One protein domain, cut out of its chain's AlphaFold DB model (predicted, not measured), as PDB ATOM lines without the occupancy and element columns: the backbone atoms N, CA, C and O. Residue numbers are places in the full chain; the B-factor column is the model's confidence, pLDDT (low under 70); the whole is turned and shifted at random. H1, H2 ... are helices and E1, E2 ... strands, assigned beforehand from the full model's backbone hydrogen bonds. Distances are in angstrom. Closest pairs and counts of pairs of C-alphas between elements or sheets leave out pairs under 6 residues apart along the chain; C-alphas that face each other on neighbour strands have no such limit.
ATOM      1  N   ASP A   2     -40.179  -5.112  53.126       59.38
ATOM      2  CA  ASP A   2     -39.122  -4.839  54.095       59.38
ATOM      3  C   ASP A   2     -38.964  -6.074  54.984       59.38
ATOM      4  O   ASP A   2     -39.957  -6.672  55.395       59.38
ATOM      5  N   VAL A   3     -37.723  -6.512  55.189       62.56
ATOM      6  CA  VAL A   3     -37.394  -7.686  56.006       62.56
ATOM      7  C   VAL A   3     -36.807  -7.177  57.308       62.56
ATOM      8  O   VAL A   3     -35.772  -6.510  57.298       62.56
ATOM      9  N   ASP A   4     -37.461  -7.495  58.418       74.00
ATOM     10  CA  ASP A   4     -36.981  -7.136  59.743       74.00
ATOM     11  C   ASP A   4     -35.745  -7.953  60.131       74.00
ATOM     12  O   ASP A   4     -35.663  -9.161  59.888       74.00
ATOM     13  N   TYR A   5     -34.776  -7.318  60.801       69.81
ATOM     14  CA  TYR A   5     -33.551  -8.011  61.217       69.81
ATOM     15  C   TYR A   5     -33.827  -9.116  62.250       69.81
ATOM     16  O   TYR A   5     -33.044 -10.058  62.363       69.81
ATOM     17  N   GLY A   6     -34.938  -9.030  62.991       63.44
ATOM     18  CA  GLY A   6     -35.360 -10.041  63.967       63.44
ATOM     19  C   GLY A   6     -35.657 -11.418  63.359       63.44
ATOM     20  O   GLY A   6     -35.384 -12.433  64.008       63.44
ATOM     21  N   ASP A   7     -36.104 -11.454  62.100       69.06
ATOM     22  CA  ASP A   7     -36.538 -12.669  61.390       69.06
ATOM     23  C   ASP A   7     -35.387 -13.407  60.687       69.06
ATOM     24  O   ASP A   7     -35.569 -14.440  60.034       69.06
ATOM     25  N   LEU A   8     -34.164 -12.892  60.813       67.25
ATOM     26  CA  LEU A   8     -32.975 -13.536  60.269       67.25
ATOM     27  C   LEU A   8     -32.695 -14.853  61.009       67.25
ATOM     28  O   LEU A   8     -32.605 -14.854  62.235       67.25
ATOM     29  N   PRO A   9     -32.507 -15.993  60.323       64.69
ATOM     30  CA  PRO A   9     -32.179 -17.251  60.981       64.69
ATOM     31  C   PRO A   9     -30.752 -17.234  61.542       64.69
ATOM     32  O   PRO A   9     -29.823 -16.674  60.964       64.69
ATOM     33  N   LEU A  10     -30.550 -17.929  62.664       61.41
ATOM     34  CA  LEU A  10     -29.226 -18.113  63.279       61.41
ATOM     35  C   LEU A  10     -28.355 -19.136  62.523       61.41
ATOM     36  O   LEU A  10     -27.146 -19.193  62.726       61.41
ATOM     37  N   LYS A  11     -28.967 -19.953  61.657       55.81
ATOM     38  CA  LYS A  11     -28.277 -20.934  60.816       55.81
ATOM     39  C   LYS A  11     -28.044 -20.348  59.428       55.81
ATOM     40  O   LYS A  11     -29.001 -19.978  58.752       55.81
ATOM     41  N   PHE A  12     -26.789 -20.336  59.002       58.47
ATOM     42  CA  PHE A  12     -26.395 -20.028  57.633       58.47
ATOM     43  C   PHE A  12     -26.017 -21.310  56.892       58.47
ATOM     44  O   PHE A  12     -25.549 -22.279  57.490       58.47
ATOM     45  N   SER A  13     -26.236 -21.320  55.581       52.62
ATOM     46  CA  SER A  13     -25.687 -22.330  54.681       52.62
ATOM     47  C   SER A  13     -24.555 -21.683  53.905       52.62
ATOM     48  O   SER A  13     -24.781 -20.708  53.193       52.62
ATOM     49  N   GLU A  14     -23.351 -22.237  53.986       55.97
ATOM     50  CA  GLU A  14     -22.306 -21.888  53.025       55.97
ATOM     51  C   GLU A  14     -22.636 -22.560  51.686       55.97
ATOM     52  O   GLU A  14     -23.001 -23.736  51.642       55.97
ATOM     53  N   GLN A  15     -22.567 -21.797  50.602       52.94
ATOM     54  CA  GLN A  15     -22.699 -22.284  49.236       52.94
ATOM     55  C   GLN A  15     -21.442 -21.856  48.481       52.94
ATOM     56  O   GLN A  15     -21.101 -20.675  48.409       52.94
ATOM     57  N   VAL A  16     -20.714 -22.836  47.954       56.50
ATOM     58  CA  VAL A  16     -19.517 -22.590  47.149       56.50
ATOM     59  C   VAL A  16     -19.942 -22.646  45.693       56.50
ATOM     60  O   VAL A  16     -20.126 -23.733  45.146       56.50
ATOM     61  N   GLU A  17     -20.107 -21.485  45.068       56.34
ATOM     62  CA  GLU A  17     -20.370 -21.424  43.637       56.34
ATOM     63  C   GLU A  17     -19.028 -21.439  42.900       56.34
ATOM     64  O   GLU A  17     -18.159 -20.583  43.087       56.34
ATOM     65  N   GLN A  18     -18.813 -22.481  42.103       58.03
ATOM     66  CA  GLN A  18     -17.671 -22.554  41.202       58.03
ATOM     67  C   GLN A  18     -18.092 -22.002  39.848       58.03
ATOM     68  O   GLN A  18     -19.197 -22.270  39.382       58.03
ATOM     69  N   ASN A  19     -17.191 -21.284  39.179       64.12
ATOM     70  CA  ASN A  19     -17.437 -20.839  37.816       64.12
ATOM     71  C   ASN A  19     -17.356 -22.041  36.851       64.12
ATOM     72  O   ASN A  19     -16.303 -22.350  36.286       64.12
ATOM     73  N   GLU A  20     -18.477 -22.751  36.697       67.00
ATOM     74  CA  GLU A  20     -18.578 -23.933  35.838       67.00
ATOM     75  C   GLU A  20     -18.334 -23.599  34.364       67.00
ATOM     76  O   GLU A  20     -17.803 -24.427  33.626       67.00
ATOM     77  N   TRP A  21     -18.644 -22.367  33.947       73.88
ATOM     78  CA  TRP A  21     -18.398 -21.892  32.590       73.88
ATOM     79  C   TRP A  21     -16.908 -21.922  32.245       73.88
ATOM     80  O   TRP A  21     -16.513 -22.556  31.268       73.88
ATOM     81  N   LEU A  22     -16.060 -21.307  33.076       73.62
ATOM     82  CA  LEU A  22     -14.606 -21.305  32.870       73.62
ATOM     83  C   LEU A  22     -14.006 -22.717  32.926       73.62
ATOM     84  O   LEU A  22     -13.102 -23.028  32.148       73.62
ATOM     85  N   ARG A  23     -14.533 -23.591  33.796       76.94
ATOM     86  CA  ARG A  23     -14.119 -25.002  33.865       76.94
ATOM     87  C   ARG A  23     -14.433 -25.742  32.562       76.94
ATOM     88  O   ARG A  23     -13.564 -26.423  32.020       76.94
ATOM     89  N   ASN A  24     -15.648 -25.579  32.043       84.44
ATOM     90  CA  ASN A  24     -16.097 -26.247  30.823       84.44
ATOM     91  C   ASN A  24     -15.361 -25.715  29.584       84.44
ATOM     92  O   ASN A  24     -14.922 -26.503  28.750       84.44
ATOM     93  N   VAL A  25     -15.156 -24.397  29.493       84.88
ATOM     94  CA  VAL A  25     -14.378 -23.766  28.414       84.88
ATOM     95  C   VAL A  25     -12.912 -24.211  28.457       84.88
ATOM     96  O   VAL A  25     -12.345 -24.537  27.418       84.88
ATOM     97  N   GLY A  26     -12.304 -24.299  29.645       83.19
ATOM     98  CA  GLY A  26     -10.941 -24.813  29.807       83.19
ATOM     99  C   GLY A  26     -10.784 -26.263  29.331       83.19
ATOM    100  O   GLY A  26      -9.841 -26.570  28.603       83.19
ATOM    101  N   LEU A  27     -11.736 -27.141  29.672       84.25
ATOM    102  CA  LEU A  27     -11.762 -28.529  29.189       84.25
ATOM    103  C   LEU A  27     -11.944 -28.619  27.669       84.25
ATOM    104  O   LEU A  27     -11.290 -29.437  27.024       84.25
ATOM    105  N   LEU A  28     -12.796 -27.766  27.096       88.56
ATOM    106  CA  LEU A  28     -13.032 -27.707  25.656       88.56
ATOM    107  C   LEU A  28     -11.735 -27.363  24.909       88.56
ATOM    108  O   LEU A  28     -11.366 -28.065  23.969       88.56
ATOM    109  N   TRP A  29     -10.995 -26.352  25.371       86.69
ATOM    110  CA  TRP A  29      -9.721 -25.959  24.758       86.69
ATOM    111  C   TRP A  29      -8.647 -27.041  24.834       86.69
ATOM    112  O   TRP A  29      -7.937 -27.270  23.855       86.69
ATOM    113  N   ILE A  30      -8.561 -27.758  25.957       85.62
ATOM    114  CA  ILE A  30      -7.663 -28.914  26.077       85.62
ATOM    115  C   ILE A  30      -8.072 -30.009  25.087       85.62
ATOM    116  O   ILE A  30      -7.213 -30.556  24.396       85.62
ATOM    117  N   GLY A  31      -9.371 -30.296  24.967       88.12
ATOM    118  CA  GLY A  31      -9.896 -31.265  24.004       88.12
ATOM    119  C   GLY A  31      -9.547 -30.915  22.555       88.12
ATOM    120  O   GLY A  31      -9.082 -31.780  21.816       88.12
ATOM    121  N   ILE A  32      -9.692 -29.641  22.169       88.00
ATOM    122  CA  ILE A  32      -9.287 -29.144  20.844       88.00
ATOM    123  C   ILE A  32      -7.783 -29.328  20.631       88.00
ATOM    124  O   ILE A  32      -7.381 -29.851  19.594       88.00
ATOM    125  N   GLY A  33      -6.952 -28.955  21.609       85.31
ATOM    126  CA  GLY A  33      -5.498 -29.096  21.504       85.31
ATOM    127  C   GLY A  33      -5.046 -30.548  21.324       85.31
ATOM    128  O   GLY A  33      -4.175 -30.834  20.496       85.31
ATOM    129  N   VAL A  34      -5.679 -31.485  22.038       85.88
ATOM    130  CA  VAL A  34      -5.427 -32.928  21.886       85.88
ATOM    131  C   VAL A  34      -5.887 -33.423  20.515       85.88
ATOM    132  O   VAL A  34      -5.136 -34.130  19.843       85.88
ATOM    133  N   PHE A  35      -7.081 -33.026  20.068       86.81
ATOM    134  CA  PHE A  35      -7.613 -33.421  18.764       86.81
ATOM    135  C   PHE A  35      -6.739 -32.913  17.610       86.81
ATOM    136  O   PHE A  35      -6.393 -33.681  16.713       86.81
ATOM    137  N   GLN A  36      -6.318 -31.649  17.657       83.75
ATOM    138  CA  GLN A  36      -5.457 -31.048  16.639       83.75
ATOM    139  C   GLN A  36      -4.064 -31.695  16.618       83.75
ATOM    140  O   GLN A  36      -3.540 -31.978  15.541       83.75
ATOM    141  N   SER A  37      -3.488 -31.994  17.787       83.06
ATOM    142  CA  SER A  37      -2.199 -32.697  17.886       83.06
ATOM    143  C   SER A  37      -2.283 -34.135  17.348       83.06
ATOM    144  O   SER A  37      -1.394 -34.589  16.626       83.06
ATOM    145  N   ALA A  38      -3.383 -34.847  17.624       84.44
ATOM    146  CA  ALA A  38      -3.626 -36.191  17.097       84.44
ATOM    147  C   ALA A  38      -3.830 -36.187  15.573       84.44
ATOM    148  O   ALA A  38      -3.224 -36.991  14.865       84.44
ATOM    149  N   TYR A  39      -4.630 -35.250  15.058       84.00
ATOM    150  CA  TYR A  39      -4.872 -35.085  13.624       84.00
ATOM    151  C   TYR A  39      -3.591 -34.705  12.868       84.00
ATOM    152  O   TYR A  39      -3.273 -35.301  11.839       84.00
ATOM    153  N   GLY A  40      -2.803 -33.773  13.415       80.56
ATOM    154  CA  GLY A  40      -1.505 -33.390  12.862       80.56
ATOM    155  C   GLY A  40      -0.506 -34.546  12.856       80.56
ATOM    156  O   GLY A  40       0.193 -34.742  11.864       80.56
ATOM    157  N   SER A  41      -0.487 -35.363  13.912       81.00
ATOM    158  CA  SER A  41       0.370 -36.553  13.972       81.00
ATOM    159  C   SER A  41      -0.046 -37.633  12.965       81.00
ATOM    160  O   SER A  41       0.814 -38.284  12.374       81.00
ATOM    161  N   PHE A  42      -1.351 -37.797  12.722       81.19
ATOM    162  CA  PHE A  42      -1.874 -38.745  11.734       81.19
ATOM    163  C   PHE A  42      -1.517 -38.346  10.294       81.19
ATOM    164  O   PHE A  42      -1.171 -39.204   9.488       81.19
ATOM    165  N   ILE A  43      -1.558 -37.049   9.976       82.31
ATOM    166  CA  ILE A  43      -1.236 -36.538   8.634       82.31
ATOM    167  C   ILE A  43       0.274 -36.480   8.388       82.31
ATOM    168  O   ILE A  43       0.733 -36.848   7.309       82.31
ATOM    169  N   ASN A  44       1.054 -36.030   9.372       73.25
ATOM    170  CA  ASN A  44       2.483 -35.766   9.192       73.25
ATOM    171  C   ASN A  44       3.376 -36.988   9.472       73.25
ATOM    172  O   ASN A  44       4.597 -36.886   9.344       73.25
ATOM    173  N   GLY A  45       2.804 -38.122   9.901       68.94
ATOM    174  CA  GLY A  45       3.532 -39.368  10.195       68.94
ATOM    175  C   GLY A  45       4.583 -39.253  11.310       68.94
ATOM    176  O   GLY A  45       5.378 -40.166  11.516       68.94
ATOM    177  N   THR A  46       4.604 -38.127  12.019       70.25
ATOM    178  CA  THR A  46       5.570 -37.752  13.053       70.25
ATOM    179  C   THR A  46       4.810 -37.140  14.223       70.25
ATOM    180  O   THR A  46       3.731 -36.578  14.037       70.25
ATOM    181  N   PHE A  47       5.337 -37.272  15.443       73.56
ATOM    182  CA  PHE A  47       4.683 -36.712  16.626       73.56
ATOM    183  C   PHE A  47       4.646 -35.182  16.529       73.56
ATOM    184  O   PHE A  47       5.681 -34.521  16.620       73.56
ATOM    185  N   TYR A  48       3.448 -34.633  16.335       73.75
ATOM    186  CA  TYR A  48       3.190 -33.201  16.256       73.75
ATOM    187  C   TYR A  48       2.373 -32.773  17.472       73.75
ATOM    188  O   TYR A  48       1.247 -33.229  17.674       73.75
ATOM    189  N   PHE A  49       2.955 -31.896  18.284       75.06
ATOM    190  CA  PHE A  49       2.330 -31.349  19.480       75.06
ATOM    191  C   PHE A  49       2.187 -29.841  19.316       75.06
ATOM    192  O   PHE A  49       3.197 -29.144  19.217       75.06
ATOM    193  N   ASP A  50       0.946 -29.350  19.284       76.12
ATOM    194  CA  ASP A  50       0.653 -27.917  19.291       76.12
ATOM    195  C   ASP A  50       0.240 -27.491  20.709       76.12
ATOM    196  O   ASP A  50      -0.910 -27.693  21.125       76.12
ATOM    197  N   PRO A  51       1.175 -26.939  21.501       77.81
ATOM    198  CA  PRO A  51       0.924 -26.654  22.903       77.81
ATOM    199  C   PRO A  51       0.038 -25.423  23.120       77.81
ATOM    200  O   PRO A  51      -0.429 -25.214  24.240       77.81
ATOM    201  N   MET A  52      -0.190 -24.590  22.098       84.44
ATOM    202  CA  MET A  52      -0.834 -23.282  22.257       84.44
ATOM    203  C   MET A  52      -2.229 -23.402  22.885       84.44
ATOM    204  O   MET A  52      -2.533 -22.733  23.874       84.44
ATOM    205  N   TRP A  53      -3.054 -24.315  22.371       79.44
ATOM    206  CA  TRP A  53      -4.416 -24.543  22.865       79.44
ATOM    207  C   TRP A  53      -4.457 -25.185  24.250       79.44
ATOM    208  O   TRP A  53      -5.326 -24.866  25.061       79.44
ATOM    209  N   ILE A  54      -3.482 -26.044  24.551       82.31
ATOM    210  CA  ILE A  54      -3.357 -26.683  25.863       82.31
ATOM    211  C   ILE A  54      -2.969 -25.643  26.915       82.31
ATOM    212  O   ILE A  54      -3.550 -25.637  27.996       82.31
ATOM    213  N   PHE A  55      -2.056 -24.722  26.597       86.81
ATOM    214  CA  PHE A  55      -1.712 -23.617  27.492       86.81
ATOM    215  C   PHE A  55      -2.897 -22.677  27.729       86.81
ATOM    216  O   PHE A  55      -3.155 -22.313  28.875       86.81
ATOM    217  N   ILE A  56      -3.662 -22.333  26.688       86.00
ATOM    218  CA  ILE A  56      -4.880 -21.515  26.821       86.00
ATOM    219  C   ILE A  56      -5.909 -22.209  27.726       86.00
ATOM    220  O   ILE A  56      -6.452 -21.586  28.643       86.00
ATOM    221  N   GLY A  57      -6.140 -23.509  27.524       83.00
ATOM    222  CA  GLY A  57      -7.022 -24.308  28.373       83.00
ATOM    223  C   GLY A  57      -6.526 -24.416  29.819       83.00
ATOM    224  O   GLY A  57      -7.312 -24.257  30.752       83.00
ATOM    225  N   ALA A  58      -5.218 -24.596  30.022       84.75
ATOM    226  CA  ALA A  58      -4.594 -24.652  31.342       84.75
ATOM    227  C   ALA A  58      -4.709 -23.321  32.100       84.75
ATOM    228  O   ALA A  58      -5.033 -23.325  33.287       84.75
ATOM    229  N   ILE A  59      -4.516 -22.185  31.423       85.88
ATOM    230  CA  ILE A  59      -4.709 -20.851  32.009       85.88
ATOM    231  C   ILE A  59      -6.180 -20.639  32.383       85.88
ATOM    232  O   ILE A  59      -6.463 -20.164  33.481       85.88
ATOM    233  N   CYS A  60      -7.126 -21.045  31.526       80.56
ATOM    234  CA  CYS A  60      -8.557 -20.970  31.841       80.56
ATOM    235  C   CYS A  60      -8.921 -21.813  33.071       80.56
ATOM    236  O   CYS A  60      -9.654 -21.340  33.938       80.56
ATOM    237  N   LEU A  61      -8.387 -23.033  33.182       79.31
ATOM    238  CA  LEU A  61      -8.597 -23.888  34.353       79.31
ATOM    239  C   LEU A  61      -7.965 -23.294  35.614       79.31
ATOM    240  O   LEU A  61      -8.614 -23.262  36.658       79.31
ATOM    241  N   ALA A  62      -6.738 -22.776  35.522       82.19
ATOM    242  CA  ALA A  62      -6.090 -22.089  36.634       82.19
ATOM    243  C   ALA A  62      -6.945 -20.899  37.108       82.19
ATOM    244  O   ALA A  62      -7.235 -20.775  38.299       82.19
ATOM    245  N   TRP A  63      -7.461 -20.092  36.179       80.00
ATOM    246  CA  TRP A  63      -8.347 -18.974  36.499       80.00
ATOM    247  C   TRP A  63      -9.687 -19.426  37.092       80.00
ATOM    248  O   TRP A  63     -10.188 -18.808  38.032       80.00
ATOM    249  N   ALA A  64     -10.249 -20.540  36.611       75.50
ATOM    250  CA  ALA A  64     -11.460 -21.146  37.165       75.50
ATOM    251  C   ALA A  64     -11.269 -21.558  38.633       75.50
ATOM    252  O   ALA A  64     -12.173 -21.381  39.449       75.50
ATOM    253  N   THR A  65     -10.087 -22.076  38.989       69.31
ATOM    254  CA  THR A  65      -9.788 -22.446  40.382       69.31
ATOM    255  C   THR A  65      -9.632 -21.240  41.300       69.31
ATOM    256  O   THR A  65      -9.967 -21.350  42.480       69.31
ATOM    257  N   PHE A  66      -9.174 -20.105  40.765       66.94
ATOM    258  CA  PHE A  66      -9.034 -18.854  41.506       66.94
ATOM    259  C   PHE A  66     -10.359 -18.081  41.612       66.94
ATOM    260  O   PHE A  66     -10.612 -17.418  42.609       66.94
ATOM    261  N   SER A  67     -11.254 -18.235  40.635       61.84
ATOM    262  CA  SER A  67     -12.573 -17.580  40.584       61.84
ATOM    263  C   SER A  67     -13.632 -18.250  41.475       61.84
ATOM    264  O   SER A  67     -14.821 -18.220  41.158       61.84
ATOM    265  N   LYS A  68     -13.227 -18.903  42.570       58.75
ATOM    266  CA  LYS A  68     -14.155 -19.498  43.541       58.75
ATOM    267  C   LYS A  68     -14.698 -18.394  44.439       58.75
ATOM    268  O   LYS A  68     -14.009 -17.954  45.355       58.75
ATOM    269  N   VAL A  69     -15.932 -17.966  44.197       58.31
ATOM    270  CA  VAL A  69     -16.618 -17.036  45.097       58.31
ATOM    271  C   VAL A  69     -17.413 -17.869  46.093       58.31
ATOM    272  O   VAL A  69     -18.300 -18.639  45.732       58.31
ATOM    273  N   THR A  70     -17.040 -17.774  47.366       56.91
ATOM    274  CA  THR A  70     -17.800 -18.425  48.435       56.91
ATOM    275  C   THR A  70     -18.905 -17.473  48.868       56.91
ATOM    276  O   THR A  70     -18.635 -16.310  49.166       56.91
ATOM    277  N   TYR A  71     -20.143 -17.956  48.903       54.28
ATOM    278  CA  TYR A  71     -21.290 -17.195  49.375       54.28
ATOM    279  C   TYR A  71     -21.804 -17.807  50.675       54.28
ATOM    280  O   TYR A  71     -21.941 -19.024  50.808       54.28
ATOM    281  N   THR A  72     -22.136 -16.953  51.631       58.69
ATOM    282  CA  THR A  72     -22.871 -17.334  52.833       58.69
ATOM    283  C   THR A  72     -24.332 -16.972  52.616       58.69
ATOM    284  O   THR A  72     -24.665 -15.807  52.398       58.69
ATOM    285  N   VAL A  73     -25.212 -17.971  52.641       58.94
ATOM    286  CA  VAL A  73     -26.644 -17.805  52.374       58.94
ATOM    287  C   VAL A  73     -27.429 -17.917  53.674       58.94
ATOM    288  O   VAL A  73     -27.405 -18.952  54.348       58.94
ATOM    289  N   TYR A  74     -28.182 -16.868  53.987       60.66
ATOM    290  CA  TYR A  74     -29.196 -16.864  55.036       60.66
ATOM    291  C   TYR A  74     -30.571 -17.000  54.373       60.66
ATOM    292  O   TYR A  74     -30.997 -16.123  53.622       60.66
ATOM    293  N   LYS A  75     -31.254 -18.123  54.616       54.88
ATOM    294  CA  LYS A  75     -32.608 -18.377  54.099       54.88
ATOM    295  C   LYS A  75     -33.650 -17.867  55.099       54.88
ATOM    296  O   LYS A  75     -33.947 -18.582  56.053       54.88
ATOM    297  N   THR A  76     -34.190 -16.667  54.901       59.72
ATOM    298  CA  THR A  76     -35.335 -16.154  55.677       59.72
ATOM    299  C   THR A  76     -36.648 -16.510  54.972       59.72
ATOM    300  O   THR A  76     -36.686 -16.637  53.750       59.72
ATOM    301  N   GLU A  77     -37.738 -16.669  55.732       53.22
ATOM    302  CA  GLU A  77     -39.070 -17.042  55.215       53.22
ATOM    303  C   GLU A  77     -39.632 -16.043  54.181       53.22
ATOM    304  O   GLU A  77     -40.422 -16.432  53.324       53.22
ATOM    305  N   GLY A  78     -39.180 -14.781  54.207       52.94
ATOM    306  CA  GLY A  78     -39.570 -13.729  53.259       52.94
ATOM    307  C   GLY A  78     -38.504 -13.299  52.237       52.94
ATOM    308  O   GLY A  78     -38.852 -12.643  51.258       52.94
ATOM    309  N   ALA A  79     -37.222 -13.641  52.427       56.50
ATOM    310  CA  ALA A  79     -36.140 -13.269  51.506       56.50
ATOM    311  C   ALA A  79     -34.868 -14.107  51.719       56.50
ATOM    312  O   ALA A  79     -34.523 -14.471  52.839       56.50
ATOM    313  N   ASN A  80     -34.113 -14.357  50.651       64.94
ATOM    314  CA  ASN A  80     -32.786 -14.966  50.757       64.94
ATOM    315  C   ASN A  80     -31.723 -13.865  50.758       64.94
ATOM    316  O   ASN A  80     -31.641 -13.096  49.799       64.94
ATOM    317  N   ILE A  81     -30.902 -13.804  51.806       68.38
ATOM    318  CA  ILE A  81     -29.769 -12.878  51.879       68.38
ATOM    319  C   ILE A  81     -28.501 -13.634  51.498       68.38
ATOM    320  O   ILE A  81     -28.143 -14.634  52.123       68.38
ATOM    321  N   PHE A  82     -27.821 -13.128  50.475       67.69
ATOM    322  CA  PHE A  82     -26.552 -13.650  49.989       67.69
ATOM    323  C   PHE A  82     -25.439 -12.697  50.421       67.69
ATOM    324  O   PHE A  82     -25.407 -11.547  49.987       67.69
ATOM    325  N   ILE A  83     -24.530 -13.163  51.277       68.38
ATOM    326  CA  ILE A  83     -23.354 -12.400  51.704       68.38
ATOM    327  C   ILE A  83     -22.126 -13.002  51.024       68.38
ATOM    328  O   ILE A  83     -21.837 -14.187  51.174       68.38
ATOM    329  N   ILE A  84     -21.405 -12.185  50.263       72.75
ATOM    330  CA  ILE A  84     -20.158 -12.590  49.610       72.75
ATOM    331  C   ILE A  84     -19.070 -12.730  50.679       72.75
ATOM    332  O   ILE A  84     -18.878 -11.829  51.497       72.75
ATOM    333  N   LYS A  85     -18.343 -13.853  50.675       65.44
ATOM    334  CA  LYS A  85     -17.223 -14.107  51.589       65.44
ATOM    335  C   LYS A  85     -15.973 -13.359  51.113       65.44
ATOM    336  O   LYS A  85     -15.102 -13.933  50.468       65.44
ATOM    337  N   ASP A  86     -15.931 -12.060  51.398       70.62
ATOM    338  CA  ASP A  86     -14.772 -11.177  51.202       70.62
ATOM    339  C   ASP A  86     -14.141 -10.794  52.560       70.62
ATOM    340  O   ASP A  86     -14.629 -11.190  53.615       70.62
ATOM    341  N   LYS A  87     -13.065 -10.004  52.581       71.00
ATOM    342  CA  LYS A  87     -12.375  -9.546  53.801       71.00
ATOM    343  C   LYS A  87     -13.293  -8.848  54.813       71.00
ATOM    344  O   LYS A  87     -12.997  -8.869  56.000       71.00
ATOM    345  N   GLN A  88     -14.390  -8.246  54.351       74.50
ATOM    346  CA  GLN A  88     -15.387  -7.564  55.190       74.50
ATOM    347  C   GLN A  88     -16.566  -8.464  55.595       74.50
ATOM    348  O   GLN A  88     -17.487  -8.013  56.271       74.50
TER     349      GLN A  88
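This is residues 2 to 88 of the 160 residues of an uncharacterized protein of Moritella viscosa (UniProt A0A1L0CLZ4). The model is a long rod with two different halves: a helical hairpin of H1 and H2 makes one half, and a small, strongly twisted sheet of three strands makes the other. The chain passes from sheet to hairpin by E1 into H1 and comes back by H2 into E2, while E3 folds back beside E2 and residues 2 to 12 lie at the sheet's end of the rod. The printed part has 87 residues with two named helices and three named strands, in the order E1, H1, H2, E2, E3; the sheet's order is E1, E2, E3, all antiparallel, and the class is mixed, helices and strands. The whole is extended, with a radius of gyration of the C-alphas of 21.8 A and spans of 72 by 24 by 19 A.

E1 is residues 13 to 17, 12.3 A from first to last C-alpha, and begins with C-alpha 13 at (-25.687, -22.330, 54.681). H1 is residues 20 to 44, 36.0 A long, and ends with C-alpha 44 at (2.483, -35.766, 9.192). H2 is residues 51 to 66, 22.5 A long. E2 is residues 69 to 75, 18.4 A long. E3 is residues 80 to 84, 12.9 A long, with C-alpha 84 at (-20.158, -12.590, 49.610).

E1 and E2 are antiparallel neighbours at 145 degrees between their directions, with N 15 and O 71 at 2.9 A and N 73 and O 13 at 2.8 A, within hydrogen-bond range. E2 and E3 form an antiparallel hairpin at 154 degrees, with N 72 and O 83 at 2.8 A, within range. E1 and E3 are the edge strands and are apart. H1 and H2 form a helical hairpin: they touch at a shallow tilt of 15 degrees, opposite ways, and their closest C-alphas, those of Gly 26 and Gly 57, are 4.2 A apart. In H1 and H2 every O i to N i+4 pair is within hydrogen-bond range. Neither helix is on the sheet, with 0 pairs of C-alphas within 10 A for each.

The two C-alphas farthest apart, those of Gly 6 and Gly 45, are 72.6 A from each other. The printed part has no cut. The links E1 to H1, H2 to E2 and E2 to E3 are tight, and H1 to H2 is short, with 6 residues between them. The mean pLDDT of the printed part is 71.8, and 39 residues are under 70, among them residues 5 to 20 and 65 to 83. The mean pLDDT is 55 for E1 and 58 for E2, against 82 for H1.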